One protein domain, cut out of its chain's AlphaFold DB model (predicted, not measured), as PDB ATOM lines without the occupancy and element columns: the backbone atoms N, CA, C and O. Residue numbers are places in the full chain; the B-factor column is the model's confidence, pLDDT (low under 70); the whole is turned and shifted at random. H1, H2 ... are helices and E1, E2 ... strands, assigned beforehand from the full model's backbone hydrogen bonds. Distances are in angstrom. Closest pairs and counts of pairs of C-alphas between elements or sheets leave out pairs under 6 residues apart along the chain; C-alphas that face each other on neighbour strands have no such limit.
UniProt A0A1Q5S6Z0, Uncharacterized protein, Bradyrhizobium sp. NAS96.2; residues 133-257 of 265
ATOM      1  N   LEU A 133      76.493 146.841 163.705       93.50
ATOM      2  CA  LEU A 133      77.832 146.439 163.297       93.50
ATOM      3  C   LEU A 133      78.849 147.271 164.070       93.50
ATOM      4  O   LEU A 133      78.914 148.486 163.912       93.50
ATOM      5  N   THR A 134      79.669 146.628 164.896       95.19
ATOM      6  CA  THR A 134      80.797 147.281 165.569       95.19
ATOM      7  C   THR A 134      82.108 146.875 164.914       95.19
ATOM      8  O   THR A 134      82.447 145.697 164.876       95.19
ATOM      9  N   LEU A 135      82.862 147.862 164.443       95.62
ATOM     10  CA  LEU A 135      84.200 147.722 163.891       95.62
ATOM     11  C   LEU A 135      85.247 148.057 164.952       95.62
ATOM     12  O   LEU A 135      85.185 149.102 165.612       95.62
ATOM     13  N   PHE A 136      86.240 147.186 165.071       96.19
ATOM     14  CA  PHE A 136      87.410 147.359 165.918       96.19
ATOM     15  C   PHE A 136      88.664 147.461 165.034       96.19
ATOM     16  O   PHE A 136      88.930 146.528 164.270       96.19
ATOM     17  N   PRO A 137      89.435 148.563 165.114       95.00
ATOM     18  CA  PRO A 137      90.690 148.694 164.383       95.00
ATOM     19  C   PRO A 137      91.752 147.793 165.018       95.00
ATOM     20  O   PRO A 137      92.101 147.960 166.186       95.00
ATOM     21  N   ILE A 138      92.280 146.836 164.262       93.62
ATOM     22  CA  ILE A 138      93.347 145.947 164.723       93.62
ATOM     23  C   ILE A 138      94.643 146.369 164.038       93.62
ATOM     24  O   ILE A 138      94.786 146.246 162.828       93.62
ATOM     25  N   VAL A 139      95.592 146.907 164.799       90.31
ATOM     26  CA  VAL A 139      96.833 147.470 164.236       90.31
ATOM     27  C   VAL A 139      97.929 146.425 164.002       90.31
ATOM     28  O   VAL A 139      98.533 146.457 162.933       90.31
ATOM     29  N   PRO A 140      98.211 145.488 164.933       86.44
ATOM     30  CA  PRO A 140      99.345 144.572 164.769       86.44
ATOM     31  C   PRO A 140      99.110 143.454 163.747       86.44
ATOM     32  O   PRO A 140     100.032 142.709 163.434       86.44
ATOM     33  N   LEU A 141      97.875 143.297 163.273       85.44
ATOM     34  CA  LEU A 141      97.458 142.177 162.444       85.44
ATOM     35  C   LEU A 141      97.347 142.622 160.987       85.44
ATOM     36  O   LEU A 141      96.758 143.663 160.704       85.44
ATOM     37  N   ARG A 142      97.891 141.817 160.071       88.88
ATOM     38  CA  ARG A 142      97.719 141.986 158.626       88.88
ATOM     39  C   ARG A 142      96.843 140.860 158.099       88.88
ATOM     40  O   ARG A 142      97.074 139.700 158.423       88.88
ATOM     41  N   ILE A 143      95.837 141.218 157.312       89.62
ATOM     42  CA  ILE A 143      94.931 140.261 156.678       89.62
ATOM     43  C   ILE A 143      95.370 140.059 155.233       89.62
ATOM     44  O   ILE A 143      95.294 140.990 154.435       89.62
ATOM     45  N   GLU A 144      95.809 138.845 154.910       89.69
ATOM     46  CA  GLU A 144      96.118 138.435 153.534       89.69
ATOM     47  C   GLU A 144      94.854 138.002 152.783       89.69
ATOM     48  O   GLU A 144      94.670 138.346 151.618       89.69
ATOM     49  N   ALA A 145      93.948 137.303 153.473       91.06
ATOM     50  CA  ALA A 145      92.668 136.856 152.945       91.06
ATOM     51  C   ALA A 145      91.541 137.205 153.919       91.06
ATOM     52  O   ALA A 145      91.615 136.900 155.112       91.06
ATOM     53  N   SER A 146      90.486 137.842 153.409       93.12
ATOM     54  CA  SER A 146      89.306 138.175 154.208       93.12
ATOM     55  C   SER A 146      88.650 136.913 154.764       93.12
ATOM     56  O   SER A 146      88.430 135.939 154.046       93.12
ATOM     57  N   PHE A 147      88.275 136.959 156.038       93.69
ATOM     58  CA  PHE A 147      87.521 135.905 156.700       93.69
ATOM     59  C   PHE A 147      86.134 136.424 157.060       93.69
ATOM     60  O   PHE A 147      86.002 137.517 157.613       93.69
ATOM     61  N   ARG A 148      85.098 135.625 156.806       93.94
ATOM     62  CA  ARG A 148      83.720 135.964 157.161       93.94
ATOM     63  C   ARG A 148      83.036 134.784 157.832       93.94
ATOM     64  O   ARG A 148      83.050 133.671 157.319       93.94
ATOM     65  N   SER A 149      82.387 135.072 158.948       90.62
ATOM     66  CA  SER A 149      81.429 134.198 159.615       90.62
ATOM     67  C   SER A 149      80.107 134.947 159.798       90.62
ATOM     68  O   SER A 149      80.009 136.132 159.474       90.62
ATOM     69  N   GLU A 150      79.086 134.268 160.313       84.88
ATOM     70  CA  GLU A 150      77.807 134.906 160.638       84.88
ATOM     71  C   GLU A 150      77.953 136.028 161.697       84.88
ATOM     72  O   GLU A 150      77.511 137.146 161.423       84.88
ATOM     73  N   PRO A 151      78.599 135.816 162.866       89.06
ATOM     74  CA  PRO A 151      78.675 136.857 163.897       89.06
ATOM     75  C   PRO A 151      79.813 137.875 163.712       89.06
ATOM     76  O   PRO A 151      79.752 138.959 164.300       89.06
ATOM     77  N   PHE A 152      80.866 137.549 162.951       95.12
ATOM     78  CA  PHE A 152      82.022 138.437 162.781       95.12
ATOM     79  C   PHE A 152      82.785 138.229 161.469       95.12
ATOM     80  O   PHE A 152      82.687 137.184 160.822       95.12
ATOM     81  N   PHE A 153      83.623 139.201 161.119       96.25
ATOM     82  CA  PHE A 153      84.544 139.125 159.988       96.25
ATOM     83  C   PHE A 153      85.901 139.758 160.307       96.25
ATOM     84  O   PHE A 153      86.008 140.633 161.169       96.25
ATOM     85  N   PHE A 154      86.917 139.351 159.547       96.06
ATOM     86  CA  PHE A 154      88.200 140.032 159.432       96.06
ATOM     87  C   PHE A 154      88.429 140.465 157.990       96.06
ATOM     88  O   PHE A 154      88.325 139.649 157.075       96.06
ATOM     89  N   VAL A 155      88.782 141.731 157.788       96.56
ATOM     90  CA  VAL A 155      89.107 142.267 156.460       96.56
ATOM     91  C   VAL A 155      90.338 143.163 156.513       96.56
ATOM     92  O   VAL A 155      90.654 143.761 157.547       96.56
ATOM     93  N   ALA A 156      91.027 143.264 155.377       95.62
ATOM     94  CA  ALA A 156      92.080 144.248 155.164       95.62
ATOM     95  C   ALA A 156      91.523 145.687 155.285       95.62
ATOM     96  O   ALA A 156      90.321 145.899 155.089       95.62
ATOM     97  N   PRO A 157      92.367 146.693 155.578       93.88
ATOM     98  CA  PRO A 157      91.968 148.090 155.739       93.88
ATOM     99  C   PRO A 157      91.757 148.762 154.369       93.88
ATOM    100  O   PRO A 157      92.336 149.795 154.054       93.88
ATOM    101  N   LEU A 158      90.945 148.126 153.522       92.94
ATOM    102  CA  LEU A 158      90.567 148.580 152.191       92.94
ATOM    103  C   LEU A 158      89.098 148.991 152.213       92.94
ATOM    104  O   LEU A 158      88.252 148.266 152.743       92.94
ATOM    105  N   THR A 159      88.781 150.136 151.607       89.75
ATOM    106  CA  THR A 159      87.406 150.655 151.572       89.75
ATOM    107  C   THR A 159      86.433 149.660 150.946       89.75
ATOM    108  O   THR A 159      85.376 149.425 151.521       89.75
ATOM    109  N   SER A 160      86.802 149.019 149.831       90.44
ATOM    110  CA  SER A 160      85.969 148.004 149.169       90.44
ATOM    111  C   SER A 160      85.690 146.805 150.077       90.44
ATOM    112  O   SER A 160      84.535 146.460 150.310       90.44
ATOM    113  N   ALA A 161      86.740 146.236 150.677       90.69
ATOM    114  CA  ALA A 161      86.620 145.077 151.555       90.69
ATOM    115  C   ALA A 161      85.724 145.357 152.770       90.69
ATOM    116  O   ALA A 161      84.961 144.486 153.181       90.69
ATOM    117  N   LEU A 162      85.794 146.570 153.332       90.81
ATOM    118  CA  LEU A 162      84.934 146.982 154.439       90.81
ATOM    119  C   LEU A 162      83.492 147.258 153.983       90.81
ATOM    120  O   LEU A 162      82.545 146.860 154.661       90.81
ATOM    121  N   GLN A 163      83.311 147.906 152.831       90.50
ATOM    122  CA  GLN A 163      82.001 148.246 152.270       90.50
ATOM    123  C   GLN A 163      81.157 147.005 151.946       90.50
ATOM    124  O   GLN A 163      79.936 147.027 152.141       90.50
ATOM    125  N   ASP A 164      81.798 145.915 151.525       89.75
ATOM    126  CA  ASP A 164      81.146 144.627 151.259       89.75
ATOM    127  C   ASP A 164      80.553 143.981 152.519       89.75
ATOM    128  O   ASP A 164      79.626 143.175 152.427       89.75
ATOM    129  N   GLN A 165      81.045 144.355 153.704       90.00
ATOM    130  CA  GLN A 165      80.547 143.831 154.977       90.00
ATOM    131  C   GLN A 165      79.447 144.696 155.602       90.00
ATOM    132  O   GLN A 165      78.765 144.248 156.527       90.00
ATOM    133  N   ILE A 166      79.261 145.930 155.123       87.31
ATOM    134  CA  ILE A 166      78.261 146.854 155.664       87.31
ATOM    135  C   ILE A 166      76.940 146.681 154.893       87.31
ATOM    136  O   ILE A 166      76.931 146.824 153.661       87.31
ATOM    137  N   PRO A 167      75.810 146.423 155.587       82.25
ATOM    138  CA  PRO A 167      74.497 146.319 154.954       82.25
ATOM    139  C   PRO A 167      74.186 147.549 154.101       82.25
ATOM    140  O   PRO A 167      74.411 148.670 154.546       82.25
ATOM    141  N   ALA A 168      73.635 147.352 152.899       79.12
ATOM    142  CA  ALA A 168      73.448 148.423 151.915       79.12
ATOM    143  C   ALA A 168      72.713 149.660 152.470       79.12
ATOM    144  O   ALA A 168      73.137 150.780 152.203       79.12
ATOM    145  N   GLY A 169      71.676 149.460 153.293       78.56
ATOM    146  CA  GLY A 169      70.902 150.542 153.919       78.56
ATOM    147  C   GLY A 169      71.592 151.262 155.086       78.56
ATOM    148  O   GLY A 169      71.085 152.272 155.553       78.56
ATOM    149  N   ALA A 170      72.742 150.765 155.547       80.56
ATOM    150  CA  ALA A 170      73.501 151.316 156.670       80.56
ATOM    151  C   ALA A 170      74.884 151.845 156.245       80.56
ATOM    152  O   ALA A 170      75.728 152.131 157.094       80.56
ATOM    153  N   ARG A 171      75.154 151.940 154.935       82.06
ATOM    154  CA  ARG A 171      76.453 152.374 154.407       82.06
ATOM    155  C   ARG A 171      76.670 153.870 154.652       82.06
ATOM    156  O   ARG A 171      75.893 154.674 154.139       82.06
ATOM    157  N   PRO A 172      77.743 154.267 155.362       79.69
ATOM    158  CA  PRO A 172      78.118 155.670 155.449       79.69
ATOM    159  C   PRO A 172      78.472 156.221 154.064       79.69
ATOM    160  O   PRO A 172      79.133 155.547 153.275       79.69
ATOM    161  N   SER A 173      78.078 157.464 153.786       75.12
ATOM    162  CA  SER A 173      78.307 158.126 152.492       75.12
ATOM    163  C   SER A 173      79.785 158.380 152.173       75.12
ATOM    164  O   SER A 173      80.145 158.495 151.007       75.12
ATOM    165  N   ALA A 174      80.644 158.447 153.192       84.06
ATOM    166  CA  ALA A 174      82.066 158.758 153.064       84.06
ATOM    167  C   ALA A 174      82.939 157.738 153.813       84.06
ATOM    168  O   ALA A 174      83.771 158.112 154.640       84.06
ATOM    169  N   LEU A 175      82.702 156.444 153.576       88.69
ATOM    170  CA  LEU A 175      83.478 155.367 154.190       88.69
ATOM    171  C   LEU A 175      84.923 155.369 153.673       88.69
ATOM    172  O   LEU A 175      85.153 155.379 152.465       88.69
ATOM    173  N   GLN A 176      85.887 155.282 154.584       91.75
ATOM    174  CA  GLN A 176      87.298 155.164 154.237       91.75
ATOM    175  C   GLN A 176      87.961 154.071 155.086       91.75
ATOM    176  O   GLN A 176      88.098 154.205 156.298       91.75
ATOM    177  N   GLY A 177      88.325 152.954 154.453       91.38
ATOM    178  CA  GLY A 177      88.759 151.740 155.152       91.38
ATOM    179  C   GLY A 177      90.182 151.785 155.713       91.38
ATOM    180  O   GLY A 177      90.503 150.977 156.579       91.38
ATOM    181  N   ASP A 178      91.033 152.707 155.264       92.81
ATOM    182  CA  ASP A 178      92.439 152.793 155.681       92.81
ATOM    183  C   ASP A 178      92.672 153.724 156.883       92.81
ATOM    184  O   ASP A 178      93.815 153.912 157.305       92.81
ATOM    185  N   ILE A 179      91.603 154.279 157.468       92.44
ATOM    186  CA  ILE A 179      91.660 155.228 158.588       92.44
ATOM    187  C   ILE A 179      90.678 154.882 159.712       92.44
ATOM    188  O   ILE A 179      89.653 154.241 159.491       92.44
ATOM    189  N   PHE A 180      90.965 155.337 160.931       90.06
ATOM    190  CA  PHE A 180      90.046 155.286 162.069       90.06
ATOM    191  C   PHE A 180      89.750 156.703 162.605       90.06
ATOM    192  O   PHE A 180      90.697 157.421 162.916       90.06
ATOM    193  N   PRO A 181      88.476 157.105 162.793       91.06
ATOM    194  CA  PRO A 181      87.258 156.399 162.378       91.06
ATOM    195  C   PRO A 181      87.220 156.227 160.850       91.06
ATOM    196  O   PRO A 181      87.819 157.049 160.160       91.06
ATOM    197  N   PRO A 182      86.516 155.216 160.305       90.25
ATOM    198  CA  PRO A 182      86.481 154.937 158.869       90.25
ATOM    199  C   PRO A 182      85.569 155.908 158.102       90.25
ATOM    200  O   PRO A 182      84.712 155.500 157.322       90.25
ATOM    201  N   LEU A 183      85.712 157.205 158.358       87.25
ATOM    202  CA  LEU A 183      84.918 158.281 157.781       87.25
ATOM    203  C   LEU A 183      85.867 159.373 157.290       87.25
ATOM    204  O   LEU A 183      86.600 159.948 158.096       87.25
ATOM    205  N   ALA A 184      85.802 159.705 156.000       75.19
ATOM    206  CA  ALA A 184      86.717 160.660 155.364       75.19
ATOM    207  C   ALA A 184      86.748 162.041 156.055       75.19
ATOM    208  O   ALA A 184      87.776 162.710 156.068       75.19
ATOM    209  N   ASN A 185      85.638 162.441 156.687       71.75
ATOM    210  CA  ASN A 185      85.472 163.758 157.312       71.75
ATOM    211  C   ASN A 185      85.491 163.723 158.850       71.75
ATOM    212  O   ASN A 185      85.166 164.724 159.485       71.75
ATOM    213  N   ALA A 186      85.803 162.584 159.479       64.69
ATOM    214  CA  ALA A 186      85.683 162.463 160.937       64.69
ATOM    215  C   ALA A 186      86.815 163.130 161.729       64.69
ATOM    216  O   ALA A 186      86.693 163.269 162.944       64.69
ATOM    217  N   ILE A 187      87.904 163.545 161.076       63.25
ATOM    218  CA  ILE A 187      89.066 164.132 161.750       63.25
ATOM    219  C   ILE A 187      89.365 165.496 161.137       63.25
ATOM    220  O   ILE A 187      89.412 165.653 159.919       63.25
ATOM    221  N   SER A 188      89.548 166.502 161.995       57.69
ATOM    222  CA  SER A 188      89.958 167.836 161.568       57.69
ATOM    223  C   SER A 188      91.322 167.771 160.874       57.69
ATOM    224  O   SER A 188      92.197 167.010 161.282       57.69
ATOM    225  N   ALA A 189      91.538 168.615 159.860       56.38
ATOM    226  CA  ALA A 189      92.754 168.650 159.030       56.38
ATOM    227  C   ALA A 189      94.088 168.824 159.800       56.38
ATOM    228  O   ALA A 189      95.156 168.827 159.197       56.38
ATOM    229  N   ARG A 190      94.040 168.997 161.128       55.66
ATOM    230  CA  ARG A 190      95.196 169.181 162.010       55.66
ATOM    231  C   ARG A 190      95.815 167.876 162.520       55.66
ATOM    232  O   ARG A 190      96.918 167.934 163.052       55.66
ATOM    233  N   PHE A 191      95.155 166.725 162.369       68.44
ATOM    234  CA  PHE A 191      95.677 165.442 162.849       68.44
ATOM    235  C   PHE A 191      95.668 164.386 161.750       68.44
ATOM    236  O   PHE A 191      94.665 164.195 161.065       68.44
ATOM    237  N   GLN A 192      96.788 163.675 161.600       76.00
ATOM    238  CA  GLN A 192      96.851 162.540 160.691       76.00
ATOM    239  C   GLN A 192      96.001 161.394 161.263       76.00
ATOM    240  O   GLN A 192      96.220 161.004 162.415       76.00
ATOM    241  N   PRO A 193      95.036 160.855 160.498       83.81
ATOM    242  CA  PRO A 193      94.190 159.779 160.984       83.81
ATOM    243  C   PRO A 193      95.013 158.532 161.325       83.81
ATOM    244  O   PRO A 193      95.866 158.127 160.525       83.81
ATOM    245  N   PRO A 194      94.747 157.881 162.471       88.44
ATOM    246  CA  PRO A 194      95.351 156.597 162.779       88.44
ATOM    247  C   PRO A 194      94.920 155.540 161.752       88.44
ATOM    248  O   PRO A 194      93.766 155.511 161.321       88.44
ATOM    249  N   ARG A 195      95.854 154.669 161.358       91.38
ATOM    250  CA  ARG A 195      95.660 153.679 160.288       91.38
ATOM    251  C   ARG A 195      95.645 152.252 160.838       91.38
ATOM    252  O   ARG A 195      96.653 151.827 161.409       91.38
ATOM    253  N   PRO A 196      94.536 151.508 160.709       93.19
ATOM    254  CA  PRO A 196      94.478 150.122 161.154       93.19
ATOM    255  C   PRO A 196      95.261 149.200 160.211       93.19
ATOM    256  O   PRO A 196      95.386 149.474 159.021       93.19
ATOM    257  N   GLY A 197      95.756 148.080 160.743       91.94
ATOM    258  CA  GLY A 197      96.323 146.989 159.942       91.94
ATOM    259  C   GLY A 197      95.250 146.039 159.403       91.94
ATOM    260  O   GLY A 197      95.451 145.402 158.370       91.94
ATOM    261  N   ALA A 198      94.103 145.978 160.083       94.94
ATOM    262  CA  ALA A 198      92.926 145.193 159.743       94.94
ATOM    263  C   ALA A 198      91.683 145.708 160.487       94.94
ATOM    264  O   ALA A 198      91.786 146.417 161.494       94.94
ATOM    265  N   TRP A 199      90.505 145.276 160.041       96.12
ATOM    266  CA  TRP A 199      89.248 145.465 160.762       96.12
ATOM    267  C   TRP A 199      88.701 144.143 161.270       96.12
ATOM    268  O   TRP A 199      88.566 143.192 160.502       96.12
ATOM    269  N   LEU A 200      88.319 144.128 162.546       97.06
ATOM    270  CA  LEU A 200      87.433 143.116 163.110       97.06
ATOM    271  C   LEU A 200      86.030 143.712 163.215       97.06
ATOM    272  O   LEU A 200      85.800 144.609 164.027       97.06
ATOM    273  N   GLY A 201      85.105 143.226 162.396       96.62
ATOM    274  CA  GLY A 201      83.698 143.601 162.480       96.62
ATOM    275  C   GLY A 201      82.893 142.552 163.226       96.62
ATOM    276  O   GLY A 201      83.053 141.363 162.969       96.62
ATOM    277  N   ILE A 202      82.036 142.983 164.147       95.88
ATOM    278  CA  ILE A 202      81.158 142.108 164.930       95.88
ATOM    279  C   ILE A 202      79.744 142.669 164.882       95.88
ATOM    280  O   ILE A 202      79.522 143.819 165.273       95.88
ATOM    281  N   THR A 203      78.798 141.846 164.443       92.94
ATOM    282  CA  THR A 203      77.378 142.200 164.415       92.94
ATOM    283  C   THR A 203      76.724 141.694 165.688       92.94
ATOM    284  O   THR A 203      76.718 140.495 165.962       92.94
ATOM    285  N   SER A 204      76.202 142.609 166.500       90.25
ATOM    286  CA  SER A 204      75.556 142.249 167.759       90.25
ATOM    287  C   SER A 204      74.560 143.322 168.205       90.25
ATOM    288  O   SER A 204      74.749 144.502 167.918       90.25
ATOM    289  N   PRO A 205      73.511 142.935 168.944       86.62
ATOM    290  CA  PRO A 205      72.478 143.847 169.441       86.62
ATOM    291  C   PRO A 205      72.958 144.826 170.518       86.62
ATOM    292  O   PRO A 205      72.238 145.745 170.888       86.62
ATOM    293  N   ALA A 206      74.151 144.615 171.078       84.75
ATOM    294  CA  ALA A 206      74.721 145.509 172.075       84.75
ATOM    295  C   ALA A 206      76.241 145.586 171.944       84.75
ATOM    296  O   ALA A 206      76.921 144.560 171.824       84.75
ATOM    297  N   PHE A 207      76.797 146.792 172.098       87.25
ATOM    298  CA  PHE A 207      78.246 147.002 172.088       87.25
ATOM    299  C   PHE A 207      78.978 146.131 173.120       87.25
ATOM    300  O   PHE A 207      80.031 145.574 172.818       87.25
ATOM    301  N   LYS A 208      78.431 145.963 174.333       86.31
ATOM    302  CA  LYS A 208      79.072 145.136 175.373       86.31
ATOM    303  C   LYS A 208      79.225 143.677 174.935       86.31
ATOM    304  O   LYS A 208      80.263 143.069 175.197       86.31
ATOM    305  N   ALA A 209      78.233 143.140 174.224       87.56
ATOM    306  CA  ALA A 209      78.316 141.809 173.636       87.56
ATOM    307  C   ALA A 209      79.359 141.765 172.505       87.56
ATOM    308  O   ALA A 209      80.196 140.861 172.505       87.56
ATOM    309  N   SER A 210      79.416 142.787 171.640       91.81
ATOM    310  CA  SER A 210      80.472 142.917 170.623       91.81
ATOM    311  C   SER A 210      81.868 142.962 171.250       91.81
ATOM    312  O   SER A 210      82.775 142.275 170.796       91.81
ATOM    313  N   ASN A 211      82.048 143.714 172.337       91.75
ATOM    314  CA  ASN A 211      83.329 143.832 173.031       91.75
ATOM    315  C   ASN A 211      83.751 142.513 173.696       91.75
ATOM    316  O   ASN A 211      84.920 142.142 173.632       91.75
ATOM    317  N   LYS A 212      82.808 141.771 174.291       90.75
ATOM    318  CA  LYS A 212      83.088 140.436 174.840       90.75
ATOM    319  C   LYS A 212      83.498 139.457 173.738       90.75
ATOM    320  O   LYS A 212      84.480 138.736 173.900       90.75
ATOM    321  N   MET A 213      82.774 139.466 172.618       92.56
ATOM    322  CA  MET A 213      83.074 138.631 171.454       92.56
ATOM    323  C   MET A 213      84.445 138.976 170.864       92.56
ATOM    324  O   MET A 213      85.242 138.079 170.610       92.56
ATOM    325  N   LYS A 214      84.771 140.270 170.751       94.69
ATOM    326  CA  LYS A 214      86.096 140.759 170.351       94.69
ATOM    327  C   LYS A 214      87.190 140.148 171.224       94.69
ATOM    328  O   LYS A 214      88.128 139.569 170.692       94.69
ATOM    329  N   CYS A 215      87.064 140.222 172.549       92.19
ATOM    330  CA  CYS A 215      88.056 139.633 173.452       92.19
ATOM    331  C   CYS A 215      88.191 138.111 173.264       92.19
ATOM    332  O   CYS A 215      89.308 137.604 173.264       92.19
ATOM    333  N   ALA A 216      87.083 137.388 173.063       92.12
ATOM    334  CA  ALA A 216      87.111 135.944 172.821       92.12
ATOM    335  C   ALA A 216      87.799 135.584 171.492       92.12
ATOM    336  O   ALA A 216      88.660 134.708 171.466       92.12
ATOM    337  N   ILE A 217      87.469 136.293 170.408       93.31
ATOM    338  CA  ILE A 217      88.059 136.094 169.076       93.31
ATOM    339  C   ILE A 217      89.559 136.389 169.108       93.31
ATOM    340  O   ILE A 217      90.363 135.573 168.663       93.31
ATOM    341  N   LEU A 218      89.952 137.541 169.657       91.06
ATOM    342  CA  LEU A 218      91.358 137.935 169.735       91.06
ATOM    343  C   LEU A 218      92.158 137.013 170.666       91.06
ATOM    344  O   LEU A 218      93.305 136.689 170.367       91.06
ATOM    345  N   GLY A 219      91.541 136.533 171.751       89.44
ATOM    346  CA  GLY A 219      92.124 135.510 172.619       89.44
ATOM    347  C   GLY A 219      92.351 134.186 171.888       89.44
ATOM    348  O   GLY A 219      93.435 133.618 171.985       89.44
ATOM    349  N   ALA A 220      91.377 133.725 171.099       90.19
ATOM    350  CA  ALA A 220      91.522 132.526 170.275       90.19
ATOM    351  C   ALA A 220      92.631 132.685 169.220       90.19
ATOM    352  O   ALA A 220      93.454 131.785 169.061       90.19
ATOM    353  N   LEU A 221      92.717 133.848 168.563       87.69
ATOM    354  CA  LEU A 221      93.806 134.155 167.633       87.69
ATOM    355  C   LEU A 221      95.173 134.128 168.319       87.69
ATOM    356  O   LEU A 221      96.109 133.540 167.782       87.69
ATOM    357  N   ALA A 222      95.297 134.685 169.525       84.81
ATOM    358  CA  ALA A 222      96.554 134.661 170.272       84.81
ATOM    359  C   ALA A 222      97.035 133.229 170.584       84.81
ATOM    360  O   ALA A 222      98.241 132.988 170.659       84.81
ATOM    361  N   LEU A 223      96.119 132.262 170.717       86.62
ATOM    362  CA  LEU A 223      96.463 130.852 170.933       86.62
ATOM    363  C   LEU A 223      97.013 130.156 169.680       86.62
ATOM    364  O   LEU A 223      97.698 129.144 169.821       86.62
ATOM    365  N   THR A 224      96.772 130.694 168.482       85.25
ATOM    366  CA  THR A 224      97.339 130.137 167.239       85.25
ATOM    367  C   THR A 224      98.846 130.371 167.125       85.25
ATOM    368  O   THR A 224      99.541 129.600 166.471       85.25
ATOM    369  N   MET A 225      99.378 131.391 167.810       80.25
ATOM    370  CA  MET A 225     100.816 131.650 167.834       80.25
ATOM    371  C   MET A 225     101.557 130.631 168.719       80.25
ATOM    372  O   MET A 225     101.009 130.192 169.742       80.25
ATOM    373  N   PRO A 226     102.824 130.294 168.395       82.62
ATOM    374  CA  PRO A 226     103.692 129.505 169.268       82.62
ATOM    375  C   PRO A 226     103.771 130.103 170.676       82.62
ATOM    376  O   PRO A 226     103.870 131.320 170.827       82.62
ATOM    377  N   SER A 227     103.762 129.258 171.713       81.62
ATOM    378  CA  SER A 227     103.705 129.687 173.124       81.62
ATOM    379  C   SER A 227     104.779 130.712 173.502       81.62
ATOM    380  O   SER A 227     104.484 131.670 174.211       81.62
ATOM    381  N   VAL A 228     105.992 130.556 172.967       80.94
ATOM    382  CA  VAL A 228     107.144 131.437 173.218       80.94
ATOM    383  C   VAL A 228     106.904 132.871 172.728       80.94
ATOM    384  O   VAL A 228     107.396 133.813 173.341       80.94
ATOM    385  N   LEU A 229     106.115 133.062 171.665       76.81
ATOM    386  CA  LEU A 229     105.862 134.378 171.064       76.81
ATOM    387  C   LEU A 229     104.661 135.106 171.686       76.81
ATOM    388  O   LEU A 229     104.537 136.322 171.541       76.81
ATOM    389  N   ARG A 230     103.785 134.402 172.420       75.50
ATOM    390  CA  ARG A 230     102.521 134.960 172.955       75.50
ATOM    391  C   ARG A 230     102.712 136.095 173.958       75.50
ATOM    392  O   ARG A 230     101.799 136.894 174.147       75.50
ATOM    393  N   HIS A 231     103.872 136.149 174.606       77.31
ATOM    394  CA  HIS A 231     104.181 137.113 175.667       77.31
ATOM    395  C   HIS A 231     105.234 138.147 175.254       77.31
ATOM    396  O   HIS A 231     105.599 139.010 176.053       77.31
ATOM    397  N   LEU A 232     105.733 138.082 174.015       77.19
ATOM    398  CA  LEU A 232     106.746 139.012 173.529       77.19
ATOM    399  C   LEU A 232     106.078 140.284 173.024       77.19
ATOM    400  O   LEU A 232     105.867 140.451 171.830       77.19
ATOM    401  N   PHE A 233     105.750 141.202 173.928       79.25
ATOM    402  CA  PHE A 233     105.206 142.506 173.556       79.25
ATOM    403  C   PHE A 233     106.325 143.521 173.305       79.25
ATOM    404  O   PHE A 233     107.335 143.569 174.004       79.25
ATOM    405  N   THR A 234     106.146 144.364 172.292       75.31
ATOM    406  CA  THR A 234     107.092 145.441 171.954       75.31
ATOM    407  C   THR A 234     107.010 146.626 172.914       75.31
ATOM    408  O   THR A 234     107.896 147.474 172.885       75.31
ATOM    409  N   GLY A 235     105.942 146.724 173.716       73.88
ATOM    410  CA  GLY A 235     105.662 147.882 174.572       73.88
ATOM    411  C   GLY A 235     105.298 149.159 173.803       73.88
ATOM    412  O   GLY A 235     105.120 150.207 174.416       73.88
ATOM    413  N   ARG A 236     105.182 149.102 172.467       79.38
ATOM    414  CA  ARG A 236     104.789 150.261 171.657       79.38
ATOM    415  C   ARG A 236     103.344 150.651 171.961       79.38
ATOM    416  O   ARG A 236     102.461 149.796 172.009       79.38
ATOM    417  N   ALA A 237     103.103 151.950 172.110       78.56
ATOM    418  CA  ALA A 237     101.753 152.481 172.180       78.56
ATOM    419  C   ALA A 237     101.076 152.321 170.813       78.56
ATOM    420  O   ALA A 237     101.628 152.690 169.777       78.56
ATOM    421  N   VAL A 238      99.881 151.743 170.821       85.06
ATOM    422  CA  VAL A 238      99.075 151.479 169.633       85.06
ATOM    423  C   VAL A 238      97.669 151.980 169.915       85.06
ATOM    424  O   VAL A 238      97.171 151.843 171.033       85.06
ATOM    425  N   PHE A 239      97.037 152.590 168.916       89.12
ATOM    426  CA  PHE A 239      95.676 153.078 169.073       89.12
ATOM    427  C   PHE A 239      94.674 151.919 169.018       89.12
ATOM    428  O   PHE A 239      94.889 150.909 168.345       89.12
ATOM    429  N   GLY A 240      93.548 152.091 169.693       90.25
ATOM    430  CA  GLY A 240      92.361 151.284 169.467       90.25
ATOM    431  C   GLY A 240      91.122 152.162 169.425       90.25
ATOM    432  O   GLY A 240      91.155 153.305 168.970       90.25
ATOM    433  N   GLY A 241      90.009 151.611 169.895       91.31
ATOM    434  CA  GLY A 241      88.709 152.273 169.843       91.31
ATOM    435  C   GLY A 241      87.652 151.460 169.110       91.31
ATOM    436  O   GLY A 241      87.811 150.270 168.861       91.31
ATOM    437  N   ARG A 242      86.526 152.076 168.789       93.75
ATOM    438  CA  ARG A 242      85.422 151.403 168.100       93.75
ATOM    439  C   ARG A 242      84.707 152.353 167.165       93.75
ATOM    440  O   ARG A 242      84.671 153.560 167.409       93.75
ATOM    441  N   PHE A 243      84.081 151.774 166.157       92.75
ATOM    442  CA  PHE A 243      83.135 152.445 165.284       92.75
ATOM    443  C   PHE A 243      81.888 151.574 165.165       92.75
ATOM    444  O   PHE A 243      81.978 150.442 164.706       92.75
ATOM    445  N   THR A 244      80.741 152.060 165.621       92.62
ATOM    446  CA  THR A 244      79.479 151.316 165.603       92.62
ATOM    447  C   THR A 244      78.536 151.939 164.586       92.62
ATOM    448  O   THR A 244      78.322 153.148 164.618       92.62
ATOM    449  N   ILE A 245      77.982 151.109 163.705       90.88
ATOM    450  CA  ILE A 245      77.018 151.467 162.666       90.88
ATOM    451  C   ILE A 245      75.680 150.825 163.030       90.88
ATOM    452  O   ILE A 245      75.564 149.595 163.080       90.88
ATOM    453  N   ALA A 246      74.676 151.658 163.276       87.00
ATOM    454  CA  ALA A 246      73.308 151.212 163.473       87.00
ATOM    455  C   ALA A 246      72.631 150.924 162.125       87.00
ATOM    456  O   ALA A 246      73.003 151.472 161.087       87.00
ATOM    457  N   GLN A 247      71.573 150.111 162.136       78.75
ATOM    458  CA  GLN A 247      70.798 149.812 160.921       78.75
ATOM    459  C   GLN A 247      70.152 151.049 160.286       78.75
ATOM    460  O   GLN A 247      69.907 151.057 159.086       78.75
ATOM    461  N   SER A 248      69.895 152.094 161.075       76.94
ATOM    462  CA  SER A 248      69.395 153.391 160.601       76.94
ATOM    463  C   SER A 248      70.444 154.214 159.844       76.94
ATOM    464  O   SER A 248      70.133 155.309 159.386       76.94
ATOM    465  N   GLY A 249      71.690 153.737 159.761       77.62
ATOM    466  CA  GLY A 249      72.817 154.466 159.181       77.62
ATOM    467  C   GLY A 249      73.468 155.469 160.136       77.62
ATOM    468  O   GLY A 249      74.470 156.082 159.770       77.62
ATOM    469  N   SER A 250      72.962 155.632 161.367       83.50
ATOM    470  CA  SER A 250      73.670 156.421 162.378       83.50
ATOM    471  C   SER A 250      74.957 155.710 162.797       83.50
ATOM    472  O   SER A 250      75.011 154.486 162.925       83.50
ATOM    473  N   SER A 251      76.014 156.490 163.012       86.81
ATOM    474  CA  SER A 251      77.314 155.966 163.418       86.81
ATOM    475  C   SER A 251      77.822 156.650 164.676       86.81
ATOM    476  O   SER A 251      77.763 157.874 164.783       86.81
ATOM    477  N   THR A 252      78.384 155.875 165.598       88.00
ATOM    478  CA  THR A 252      79.076 156.392 166.786       88.00
ATOM    479  C   THR A 252      80.501 155.867 166.821       88.00
ATOM    480  O   THR A 252      80.779 154.758 166.364       88.00
ATOM    481  N   HIS A 253      81.431 156.652 167.356       88.94
ATOM    482  CA  HIS A 253      82.822 156.237 167.461       88.94
ATOM    483  C   HIS A 253      83.438 156.699 168.772       88.94
ATOM    484  O   HIS A 253      83.025 157.700 169.349       88.94
ATOM    485  N   SER A 254      84.425 155.951 169.251       89.25
ATOM    486  CA  SER A 254      85.230 156.353 170.401       89.25
ATOM    487  C   SER A 254      86.653 155.847 170.229       89.25
ATOM    488  O   SER A 254      86.844 154.659 169.961       89.25
ATOM    489  N   GLY A 255      87.640 156.724 170.408       85.38
ATOM    490  CA  GLY A 255      89.035 156.315 170.569       85.38
ATOM    491  C   GLY A 255      89.243 155.577 171.893       85.38
ATOM    492  O   GLY A 255      88.405 155.650 172.792       85.38
ATOM    493  N   GLY A 256      90.344 154.841 172.007       82.94
ATOM    494  CA  GLY A 256      90.684 154.143 173.242       82.94
ATOM    495  C   GLY A 256      91.984 153.359 173.140       82.94
ATOM    496  O   GLY A 256      92.735 153.490 172.172       82.94
ATOM    497  N   GLU A 257      92.219 152.531 174.152       80.69
ATOM    498  CA  GLU A 257      93.366 151.628 174.218       80.69
ATOM    499  C   GLU A 257      93.333 150.572 173.108       80.69
ATOM    500  O   GLU A 257      92.271 150.222 172.578       80.69
TER     501      GLU A 257
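AT A GLANCE: This is residues 133 to 257 of the 265 residues of an uncharacterized protein of Bradyrhizobium sp. NAS96.2 (UniProt A0A1Q5S6Z0). A strongly twisted sheet of five antiparallel strands has one long helix, H2, set slantwise over one face, while much of the long unnamed stretch of residues 164 to 197 winds on the side away from H2. The short helix H1 only grazes the sheet, and residues 223 to 229, of which 223 and 224 belong to H2, stick out free. The printed part has 125 residues, with the elements E1, E2, H1, E3, H2, E4, E5 along the chain and the sheet order E2, E3, E1, E4, E5. The class is mixed, helices and strands, with under half of the residues, 54, in named elements. The whole is compact, with a radius of gyration of the C-alphas of 14.5 A and spans of 44 by 37 by 27 A.

IN THESE COORDINATES: E1, residues 133 to 138, begins with C-alpha 133 at (77.832, 146.439, 163.297) and is 15.6 A long. E2 is residues 152 to 155, 10.2 A, and H1 is residues 159 to 163, 6.0 A. E3, residues 198 to 204, is 19.4 A long. H2, residues 207 to 224, begins with C-alpha 207 at (78.246, 147.002, 172.088) and is 25.9 A long. E4, residues 239 to 245, and E5, residues 251 to 257, are each 19.8 A long; C-alpha 257 is at (93.366, 151.628, 174.218).

HOW THE PARTS SIT: E2 and E5 are the edge strands of the sheet. Between the neighbour strands E2 and E3, N 153 and O 201 are within hydrogen-bond range at 2.9 A, and between the neighbour strands E3 and E1, N 134 and O 202 are within hydrogen-bond range at 2.8 A. Between E1 and E4, N 135 and O 243 are 2.7 A apart. E4 and E5 form a hairpin, with N 244 and O 252 at 2.8 A. Residues 147 to 148 pair antiparallel with residues 153 to 154 of E2. H2 is on the sheet at a height of 8.5 A, over E3 and only just over E1, where 3 of its C-alphas fall; on the local plane it stands at 43 degrees to E3. The closest C-alphas of E3 and H2 are those of Ser 204 and Ser 210, 5.7 A apart. E3, H2 and E4 make a split strand-helix-strand unit, two strands running the same way with E1 between them, and its crossover is right-handed. With H2 on one face, the sheet and helix make two layers. H1 only grazes the sheet with residues 161 to 162, and H1 and H2 are apart. Every O i to N i+4 pair is within hydrogen-bond range in H1, and 13 of 14 are in H2.

THE WHOLE: The C-alphas of Val 228 and Ser 248 are the two farthest apart, at 45.5 A. The printed part has no cut. The links E1 to E2, H1 to E3 and H2 to E4 are long, with 13, 34 and 14 residues. Mean pLDDT of the printed part is 86.5, and residues 186 to 191 are under 70.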